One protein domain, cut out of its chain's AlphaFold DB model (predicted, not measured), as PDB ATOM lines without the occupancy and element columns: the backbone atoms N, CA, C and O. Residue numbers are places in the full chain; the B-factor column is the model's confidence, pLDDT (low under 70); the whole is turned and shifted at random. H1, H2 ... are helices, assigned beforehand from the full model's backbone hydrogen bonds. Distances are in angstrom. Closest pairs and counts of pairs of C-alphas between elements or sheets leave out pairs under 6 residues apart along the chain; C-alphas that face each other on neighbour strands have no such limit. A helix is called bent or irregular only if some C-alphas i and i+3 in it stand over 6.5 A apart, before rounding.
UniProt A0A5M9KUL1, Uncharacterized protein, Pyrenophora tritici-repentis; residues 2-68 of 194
ATOM      1  N   ASP A   2     207.304 202.080 191.286       58.38
ATOM      2  CA  ASP A   2     206.875 202.463 192.652       58.38
ATOM      3  C   ASP A   2     207.732 201.814 193.753       58.38
ATOM      4  O   ASP A   2     208.216 202.502 194.639       58.38
ATOM      5  N   HIS A   3     208.000 200.507 193.637       66.50
ATOM      6  CA  HIS A   3     208.857 199.777 194.576       66.50
ATOM      7  C   HIS A   3     210.304 200.299 194.599       66.50
ATOM      8  O   HIS A   3     210.852 200.505 195.673       66.50
ATOM      9  N   ALA A   4     210.871 200.613 193.429       64.75
ATOM     10  CA  ALA A   4     212.235 201.127 193.296       64.75
ATOM     11  C   ALA A   4     212.387 202.552 193.859       64.75
ATOM     12  O   ALA A   4     213.407 202.867 194.457       64.75
ATOM     13  N   ILE A   5     211.359 203.397 193.726       65.81
ATOM     14  CA  ILE A   5     211.339 204.737 194.334       65.81
ATOM     15  C   ILE A   5     211.240 204.617 195.862       65.81
ATOM     16  O   ILE A   5     211.917 205.341 196.583       65.81
ATOM     17  N   THR A   6     210.422 203.692 196.375       70.38
ATOM     18  CA  THR A   6     210.315 203.446 197.822       70.38
ATOM     19  C   THR A   6     211.620 202.910 198.414       70.38
ATOM     20  O   THR A   6     212.037 203.376 199.471       70.38
ATOM     21  N   GLU A   7     212.292 201.985 197.731       67.50
ATOM     22  CA  GLU A   7     213.593 201.452 198.151       67.50
ATOM     23  C   GLU A   7     214.706 202.500 198.051       67.50
ATOM     24  O   GLU A   7     215.486 202.654 198.987       67.50
ATOM     25  N   GLY A   8     214.742 203.292 196.975       63.22
ATOM     26  CA  GLY A   8     215.707 204.383 196.816       63.22
ATOM     27  C   GLY A   8     215.566 205.465 197.890       63.22
ATOM     28  O   GLY A   8     216.569 205.943 198.421       63.22
ATOM     29  N   LYS A   9     214.327 205.789 198.291       62.06
ATOM     30  CA  LYS A   9     214.056 206.676 199.436       62.06
ATOM     31  C   LYS A   9     214.531 206.071 200.759       62.06
ATOM     32  O   LYS A   9     215.093 206.792 201.577       62.06
ATOM     33  N   ALA A  10     214.353 204.764 200.959       68.50
ATOM     34  CA  ALA A  10     214.829 204.068 202.156       68.50
ATOM     35  C   ALA A  10     216.366 204.004 202.243       68.50
ATOM     36  O   ALA A  10     216.916 203.992 203.340       68.50
ATOM     37  N   LEU A  11     217.052 204.000 201.096       74.94
ATOM     38  CA  LEU A  11     218.514 203.989 200.995       74.94
ATOM     39  C   LEU A  11     219.147 205.392 201.001       74.94
ATOM     40  O   LEU A  11     220.368 205.504 200.932       74.94
ATOM     41  N   GLY A  12     218.344 206.458 201.097       65.44
ATOM     42  CA  GLY A  12     218.850 207.829 201.191       65.44
ATOM     43  C   GLY A  12     219.468 208.367 199.896       65.44
ATOM     44  O   GLY A  12     220.262 209.300 199.956       65.44
ATOM     45  N   ILE A  13     219.111 207.802 198.739       69.00
ATOM     46  CA  ILE A  13     219.620 208.240 197.432       69.00
ATOM     47  C   ILE A  13     218.973 209.594 197.081       69.00
ATOM     48  O   ILE A  13     217.742 209.641 196.972       69.00
ATOM     49  N   PRO A  14     219.746 210.685 196.912       63.44
ATOM     50  CA  PRO A  14     219.197 212.025 196.683       63.44
ATOM     51  C   PRO A  14     218.373 212.102 195.390       63.44
ATOM     52  O   PRO A  14     217.295 212.690 195.373       63.44
ATOM     53  N   GLU A  15     218.770 211.369 194.350       63.19
ATOM     54  CA  GLU A  15     218.053 211.270 193.073       63.19
ATOM     55  C   GLU A  15     216.662 210.616 193.204       63.19
ATOM     56  O   GLU A  15     215.807 210.770 192.336       63.19
ATOM     57  N   CYS A  16     216.414 209.873 194.289       62.38
ATOM     58  CA  CYS A  16     215.110 209.280 194.604       62.38
ATOM     59  C   CYS A  16     214.279 210.130 195.583       62.38
ATOM     60  O   CYS A  16     213.127 209.782 195.868       62.38
ATOM     61  N   GLN A  17     214.847 211.214 196.122       65.19
ATOM     62  CA  GLN A  17     214.164 212.150 197.019       65.19
ATOM     63  C   GLN A  17     213.514 213.293 196.239       65.19
ATOM     64  O   GLN A  17     212.376 213.653 196.549       65.19
ATOM     65  N   ASP A  18     214.184 213.780 195.193       75.81
ATOM     66  CA  ASP A  18     213.697 214.880 194.363       75.81
ATOM     67  C   ASP A  18     212.606 214.421 193.389       75.81
ATOM     68  O   ASP A  18     212.847 213.745 192.388       75.81
ATOM     69  N   GLU A  19     211.361 214.814 193.669       74.25
ATOM     70  CA  GLU A  19     210.219 214.446 192.828       74.25
ATOM     71  C   GLU A  19     210.308 215.025 191.412       74.25
ATOM     72  O   GLU A  19     209.805 214.407 190.475       74.25
ATOM     73  N   GLU A  20     210.949 216.182 191.239       75.38
ATOM     74  CA  GLU A  20     211.151 216.808 189.927       75.38
ATOM     75  C   GLU A  20     212.128 216.007 189.064       75.38
ATOM     76  O   GLU A  20     211.818 215.711 187.909       75.38
ATOM     77  N   PHE A  21     213.238 215.545 189.648       80.56
ATOM     78  CA  PHE A  21     214.215 214.711 188.949       80.56
ATOM     79  C   PHE A  21     213.584 213.402 188.454       80.56
ATOM     80  O   PHE A  21     213.756 213.005 187.299       80.56
ATOM     81  N   ILE A  22     212.771 212.758 189.297       80.06
ATOM     82  CA  ILE A  22     212.088 211.512 188.931       80.06
ATOM     83  C   ILE A  22     211.037 211.750 187.836       80.06
ATOM     84  O   ILE A  22     210.860 210.898 186.961       80.06
ATOM     85  N   LYS A  23     210.331 212.890 187.859       81.38
ATOM     86  CA  LYS A  23     209.382 213.254 186.794       81.38
ATOM     87  C   LYS A  23     210.104 213.412 185.462       81.38
ATOM     88  O   LYS A  23     209.662 212.822 184.479       81.38
ATOM     89  N   GLU A  24     211.207 214.154 185.425       82.69
ATOM     90  CA  GLU A  24     211.976 214.377 184.199       82.69
ATOM     91  C   GLU A  24     212.570 213.084 183.634       82.69
ATOM     92  O   GLU A  24     212.442 212.823 182.433       82.69
ATOM     93  N   ASP A  25     213.153 212.236 184.486       84.88
ATOM     94  CA  ASP A  25     213.686 210.937 184.064       84.88
ATOM     95  C   ASP A  25     212.578 210.032 183.507       84.88
ATOM     96  O   ASP A  25     212.717 209.439 182.431       84.88
ATOM     97  N   PHE A  26     211.415 210.002 184.166       84.19
ATOM     98  CA  PHE A  26     210.268 209.238 183.688       84.19
ATOM     99  C   PHE A  26     209.724 209.776 182.357       84.19
ATOM    100  O   PHE A  26     209.489 208.988 181.441       84.19
ATOM    101  N   VAL A  27     209.581 211.099 182.201       84.69
ATOM    102  CA  VAL A  27     209.213 211.732 180.920       84.69
ATOM    103  C   VAL A  27     210.182 211.305 179.819       84.69
ATOM    104  O   VAL A  27     209.757 210.879 178.745       84.69
ATOM    105  N   LYS A  28     211.490 211.371 180.083       85.75
ATOM    106  CA  LYS A  28     212.533 211.016 179.116       85.75
ATOM    107  C   LYS A  28     212.481 209.538 178.726       85.75
ATOM    108  O   LYS A  28     212.676 209.205 177.554       85.75
ATOM    109  N   ALA A  29     212.189 208.656 179.681       86.12
ATOM    110  CA  ALA A  29     212.017 207.228 179.434       86.12
ATOM    111  C   ALA A  29     210.750 206.922 178.611       86.12
ATOM    112  O   ALA A  29     210.775 206.051 177.740       86.12
ATOM    113  N   VAL A  30     209.660 207.653 178.862       84.94
ATOM    114  CA  VAL A  30     208.339 207.456 178.238       84.94
ATOM    115  C   VAL A  30     208.206 208.155 176.876       84.94
ATOM    116  O   VAL A  30     207.386 207.749 176.049       84.94
ATOM    117  N   LEU A  31     209.077 209.121 176.573       85.31
ATOM    118  CA  LEU A  31     209.091 209.845 175.301       85.31
ATOM    119  C   LEU A  31     209.213 208.919 174.079       85.31
ATOM    120  O   LEU A  31     208.544 209.140 173.074       85.31
ATOM    121  N   LYS A  32     210.058 207.882 174.159       82.56
ATOM    122  CA  LYS A  32     210.266 206.917 173.062       82.56
ATOM    123  C   LYS A  32     209.052 206.010 172.804       82.56
ATOM    124  O   LYS A  32     208.663 205.896 171.645       82.56
ATOM    125  N   PRO A  33     208.478 205.324 173.813       82.88
ATOM    126  CA  PRO A  33     207.336 204.436 173.595       82.88
ATOM    127  C   PRO A  33     206.006 205.170 173.366       82.88
ATOM    128  O   PRO A  33     205.111 204.584 172.768       82.88
ATOM    129  N   SER A  34     205.851 206.409 173.842       80.88
ATOM    130  CA  SER A  34     204.601 207.172 173.697       80.88
ATOM    131  C   SER A  34     204.850 208.688 173.646       80.88
ATOM    132  O   SER A  34     204.759 209.381 174.675       80.88
ATOM    133  N   PRO A  35     205.170 209.233 172.464       84.88
ATOM    134  CA  PRO A  35     205.423 210.662 172.299       84.88
ATOM    135  C   PRO A  35     204.158 211.519 172.476       84.88
ATOM    136  O   PRO A  35     204.240 212.634 172.999       84.88
ATOM    137  N   GLU A  36     202.978 211.008 172.120       83.38
ATOM    138  CA  GLU A  36     201.705 211.738 172.195       83.38
ATOM    139  C   GLU A  36     201.298 212.004 173.647       83.38
ATOM    140  O   GLU A  36     200.961 213.134 174.009       83.38
ATOM    141  N   TRP A  37     201.395 210.984 174.506       85.50
ATOM    142  CA  TRP A  37     201.128 211.133 175.940       85.50
ATOM    143  C   TRP A  37     202.125 212.070 176.605       85.50
ATOM    144  O   TRP A  37     201.737 212.935 177.384       85.50
ATOM    145  N   THR A  38     203.403 211.938 176.249       84.06
ATOM    146  CA  THR A  38     204.466 212.786 176.789       84.06
ATOM    147  C   THR A  38     204.222 214.257 176.458       84.06
ATOM    148  O   THR A  38     204.327 215.116 177.330       84.06
ATOM    149  N   THR A  39     203.816 214.549 175.222       83.69
ATOM    150  CA  THR A  39     203.499 215.911 174.777       83.69
ATOM    151  C   THR A  39     202.288 216.478 175.523       83.69
ATOM    152  O   THR A  39     202.345 217.602 176.021       83.69
ATOM    153  N   ALA A  40     201.218 215.692 175.678       82.06
ATOM    154  CA  ALA A  40     200.030 216.097 176.432       82.06
ATOM    155  C   ALA A  40     200.334 216.328 177.925       82.06
ATOM    156  O   ALA A  40     199.859 217.295 178.523       82.06
ATOM    157  N   PHE A  41     201.174 215.477 178.519       80.62
ATOM    158  CA  PHE A  41     201.590 215.605 179.911       80.62
ATOM    159  C   PHE A  41     202.488 216.831 180.128       80.62
ATOM    160  O   PHE A  41     202.269 217.592 181.067       80.62
ATOM    161  N   MET A  42     203.450 217.085 179.238       78.56
ATOM    162  CA  MET A  42     204.317 218.270 179.302       78.56
ATOM    163  C   MET A  42     203.547 219.580 179.090       78.56
ATOM    164  O   MET A  42     203.892 220.601 179.686       78.56
ATOM    165  N   ALA A  43     202.489 219.563 178.271       76.88
ATOM    166  CA  ALA A  43     201.670 220.739 177.991       76.88
ATOM    167  C   ALA A  43     200.820 221.194 179.192       76.88
ATOM    168  O   ALA A  43     200.621 222.399 179.357       76.88
ATOM    169  N   GLY A  44     200.345 220.265 180.035       68.81
ATOM    170  CA  GLY A  44     199.416 220.587 181.130       68.81
ATOM    171  C   GLY A  44     199.753 219.998 182.503       68.81
ATOM    172  O   GLY A  44     199.609 220.688 183.504       68.81
ATOM    173  N   GLY A  45     200.214 218.747 182.571       65.62
ATOM    174  CA  GLY A  45     200.390 218.010 183.831       65.62
ATOM    175  C   GLY A  45     201.727 218.242 184.534       65.62
ATOM    176  O   GLY A  45     201.775 218.246 185.760       65.62
ATOM    177  N   ASN A  46     202.809 218.480 183.786       65.44
ATOM    178  CA  ASN A  46     204.149 218.636 184.368       65.44
ATOM    179  C   ASN A  46     204.326 219.950 185.158       65.44
ATOM    180  O   ASN A  46     205.204 220.057 186.003       65.44
ATOM    181  N   LYS A  47     203.482 220.955 184.888       62.59
ATOM    182  CA  LYS A  47     203.539 222.279 185.531       62.59
ATOM    183  C   LYS A  47     202.708 222.372 186.811       62.59
ATOM    184  O   LYS A  47     202.779 223.388 187.495       62.59
ATOM    185  N   ASP A  48     201.900 221.355 187.115       66.88
ATOM    186  CA  ASP A  48     201.077 221.345 188.319       66.88
ATOM    187  C   ASP A  48     201.862 220.708 189.485       66.88
ATOM    188  O   ASP A  48     202.125 219.499 189.470       66.88
ATOM    189  N   PRO A  49     202.233 221.484 190.525       67.06
ATOM    190  CA  PRO A  49     202.982 220.972 191.670       67.06
ATOM    191  C   PRO A  49     202.181 219.960 192.504       67.06
ATOM    192  O   PRO A  49     202.752 219.256 193.331       67.06
ATOM    193  N   ARG A  50     200.863 219.841 192.288       71.50
ATOM    194  CA  ARG A  50     200.007 218.854 192.968       71.50
ATOM    195  C   ARG A  50     200.112 217.458 192.359       71.50
ATOM    196  O   ARG A  50     199.686 216.482 192.981       71.50
ATOM    197  N   VAL A  51     200.663 217.336 191.150       75.31
ATOM    198  CA  VAL A  51     200.852 216.043 190.490       75.31
ATOM    199  C   VAL A  51     202.103 215.388 191.059       75.31
ATOM    200  O   VAL A  51     203.224 215.750 190.717       75.31
ATOM    201  N   THR A  52     201.924 214.399 191.930       81.62
ATOM    202  CA  THR A  52     203.037 213.575 192.427       81.62
ATOM    203  C   THR A  52     203.511 212.597 191.351       81.62
ATOM    204  O   THR A  52     202.739 212.184 190.478       81.62
ATOM    205  N   VAL A  53     204.767 212.147 191.447       79.44
ATOM    206  CA  VAL A  53     205.351 211.105 190.571       79.44
ATOM    207  C   VAL A  53     204.433 209.881 190.463       79.44
ATOM    208  O   VAL A  53     204.217 209.320 189.389       79.44
ATOM    209  N   ARG A  54     203.824 209.485 191.586       80.44
ATOM    210  CA  ARG A  54     202.913 208.338 191.657       80.44
ATOM    211  C   ARG A  54     201.660 208.534 190.803       80.44
ATOM    212  O   ARG A  54     201.202 207.594 190.154       80.44
ATOM    213  N   MET A  55     201.114 209.748 190.800       82.81
ATOM    214  CA  MET A  55     199.940 210.098 190.002       82.81
ATOM    215  C   MET A  55     200.271 210.079 188.506       82.81
ATOM    216  O   MET A  55     199.526 209.497 187.721       82.81
ATOM    217  N   MET A  56     201.433 210.623 188.135       83.31
ATOM    218  CA  MET A  56     201.942 210.615 186.763       83.31
ATOM    219  C   MET A  56     202.120 209.186 186.223       83.31
ATOM    220  O   MET A  56     201.618 208.857 185.147       83.31
ATOM    221  N   ILE A  57     202.762 208.298 186.992       84.38
ATOM    222  CA  ILE A  57     202.940 206.887 186.608       84.38
ATOM    223  C   ILE A  57     201.584 206.185 186.449       84.38
ATOM    224  O   ILE A  57     201.412 205.370 185.540       84.38
ATOM    225  N   LYS A  58     200.608 206.482 187.316       84.94
ATOM    226  CA  LYS A  58     199.260 205.905 187.227       84.94
ATOM    227  C   LYS A  58     198.547 206.333 185.940       84.94
ATOM    228  O   LYS A  58     198.053 205.465 185.224       84.94
ATOM    229  N   GLN A  59     198.568 207.625 185.612       84.19
ATOM    230  CA  GLN A  59     197.993 208.151 184.368       84.19
ATOM    231  C   GLN A  59     198.654 207.537 183.130       84.19
ATOM    232  O   GLN A  59     197.967 207.172 182.176       84.19
ATOM    233  N   PHE A  60     199.978 207.357 183.161       86.06
ATOM    234  CA  PHE A  60     200.680 206.674 182.082       86.06
ATOM    235  C   PHE A  60     200.225 205.220 181.929       86.06
ATOM    236  O   PHE A  60     199.980 204.765 180.817       86.06
ATOM    237  N   ARG A  61     200.071 204.473 183.030       84.19
ATOM    238  CA  ARG A  61     199.596 203.079 182.976       84.19
ATOM    239  C   ARG A  61     198.182 202.964 182.424       84.19
ATOM    240  O   ARG A  61     197.908 202.020 181.688       84.19
ATOM    241  N   GLU A  62     197.298 203.893 182.769       84.56
ATOM    242  CA  GLU A  62     195.940 203.947 182.222       84.56
ATOM    243  C   GLU A  62     195.978 204.195 180.709       84.56
ATOM    244  O   GLU A  62     195.395 203.422 179.949       84.56
ATOM    245  N   TYR A  63     196.759 205.180 180.260       83.44
ATOM    246  CA  TYR A  63     196.981 205.446 178.836       83.44
ATOM    247  C   TYR A  63     197.589 204.242 178.096       83.44
ATOM    248  O   TYR A  63     197.082 203.814 177.058       83.44
ATOM    249  N   ALA A  64     198.635 203.636 178.657       82.19
ATOM    250  CA  ALA A  64     199.296 202.472 178.080       82.19
ATOM    251  C   ALA A  64     198.363 201.252 178.025       82.19
ATOM    252  O   ALA A  64     198.451 200.463 177.089       82.19
ATOM    253  N   SER A  65     197.439 201.111 178.980       79.06
ATOM    254  CA  SER A  65     196.439 200.034 178.982       79.06
ATOM    255  C   SER A  65     195.386 200.201 177.883       79.06
ATOM    256  O   SER A  65     194.861 199.200 177.398       79.06
ATOM    257  N   LEU A  66     195.083 201.438 177.473       78.00
ATOM    258  CA  LEU A  66     194.184 201.713 176.347       78.00
ATOM    259  C   LEU A  66     194.835 201.364 175.004       78.00
ATOM    260  O   LEU A  66     194.189 200.762 174.149       78.00
ATOM    261  N   LEU A  67     196.115 201.703 174.827       75.62
ATOM    262  CA  LEU A  67     196.858 201.405 173.595       75.62
ATOM    263  C   LEU A  67     197.299 199.942 173.498       75.62
ATOM    264  O   LEU A  67     197.319 199.349 172.418       75.62
ATOM    265  N   HIS A  68     197.637 199.345 174.634       68.56
ATOM    266  CA  HIS A  68     198.039 197.956 174.748       68.56
ATOM    267  C   HIS A  68     197.126 197.267 175.755       68.56
ATOM    268  O   HIS A  68     197.510 197.107 176.916       68.56
TER     269      HIS A  68
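AT A GLANCE: This is residues 2 to 68 of the 194 residues of an uncharacterized protein of Pyrenophora tritici-repentis (UniProt A0A5M9KUL1). Three helices, H4, H2 and H3, stand as a triangle with few contacts between them, and a short first helix, H1, lies beyond one end of the group, where its Asp 2 comes near Arg 54 of H4. H4 and H2 run the same way and meet near their first ends, while H3 folds back from the last end of H2 as the second half of a helical hairpin. The printed part has 67 residues with four named helices, in the order H1, H2, H3, H4, and no named strand; its class is all helix. It is compact, with a radius of gyration of the C-alphas of 12.3 A, and its C-alphas span 35 by 25 by 20 A.

IN THESE COORDINATES: H4, the longest helix, holds residues 53 to 67 and measures 21.3 A from its first C-alpha at (205.351, 211.105, 190.571) to its last at (196.858, 201.405, 173.595). H2, residues 19 to 31, is 18.2 A long. H3, residues 35 to 45, is 14.6 A long; it is neither bent nor irregular, but only just: C-alphas 42 and 45 are 6.0 A apart. H1, residues 2 to 10, is 12.5 A long and begins at C-alpha 2, (206.875, 202.463, 192.652).

HOW THE PARTS SIT: H4 touches H2 with residues 53 to 56 alone, and H2 touches H4 with residues 19 to 23 alone; the closest C-alphas are those of Lys 23 and Val 53, 5.9 A apart. Their lines stand at a shallow tilt of 17 degrees, the same way. H2 and H3 form a helical hairpin and only just touch, with 3 pairs of C-alphas within 8 A. H2 touches H3 with residues 27 to 31 alone, and the closest C-alphas are those of Leu 31 and Thr 38, 5.7 A apart. They run opposite ways at a shallow tilt of 28 degrees. H3 and H4 are close but not clearly touching, with the C-alphas of Trp 37 and Phe 60 closest at 7.6 A; they run opposite ways at a steep tilt of 39 degrees. H1 and H4 are close but not clearly touching, with the C-alphas of Asp 2 and Arg 54 closest at 7.2 A; they run opposite ways at a shallow tilt of 17 degrees. H1 is apart from H2 and from H3. In H1, H2, H3 and H4 every O i to N i+4 pair is within hydrogen-bond range.

THE WHOLE: The two C-alphas farthest apart are those of Gly 12 and Leu 67, at 35.9 A. The printed part has no cut. The link from H2 to H3 is tight, those from H1 to H2 and from H3 to H4 are short, and no link is long. The mean pLDDT of the printed part is 76.2; it is under 70 at residues 2 to 5, 7 to 10, 12 to 17, 44 to 49 and 68.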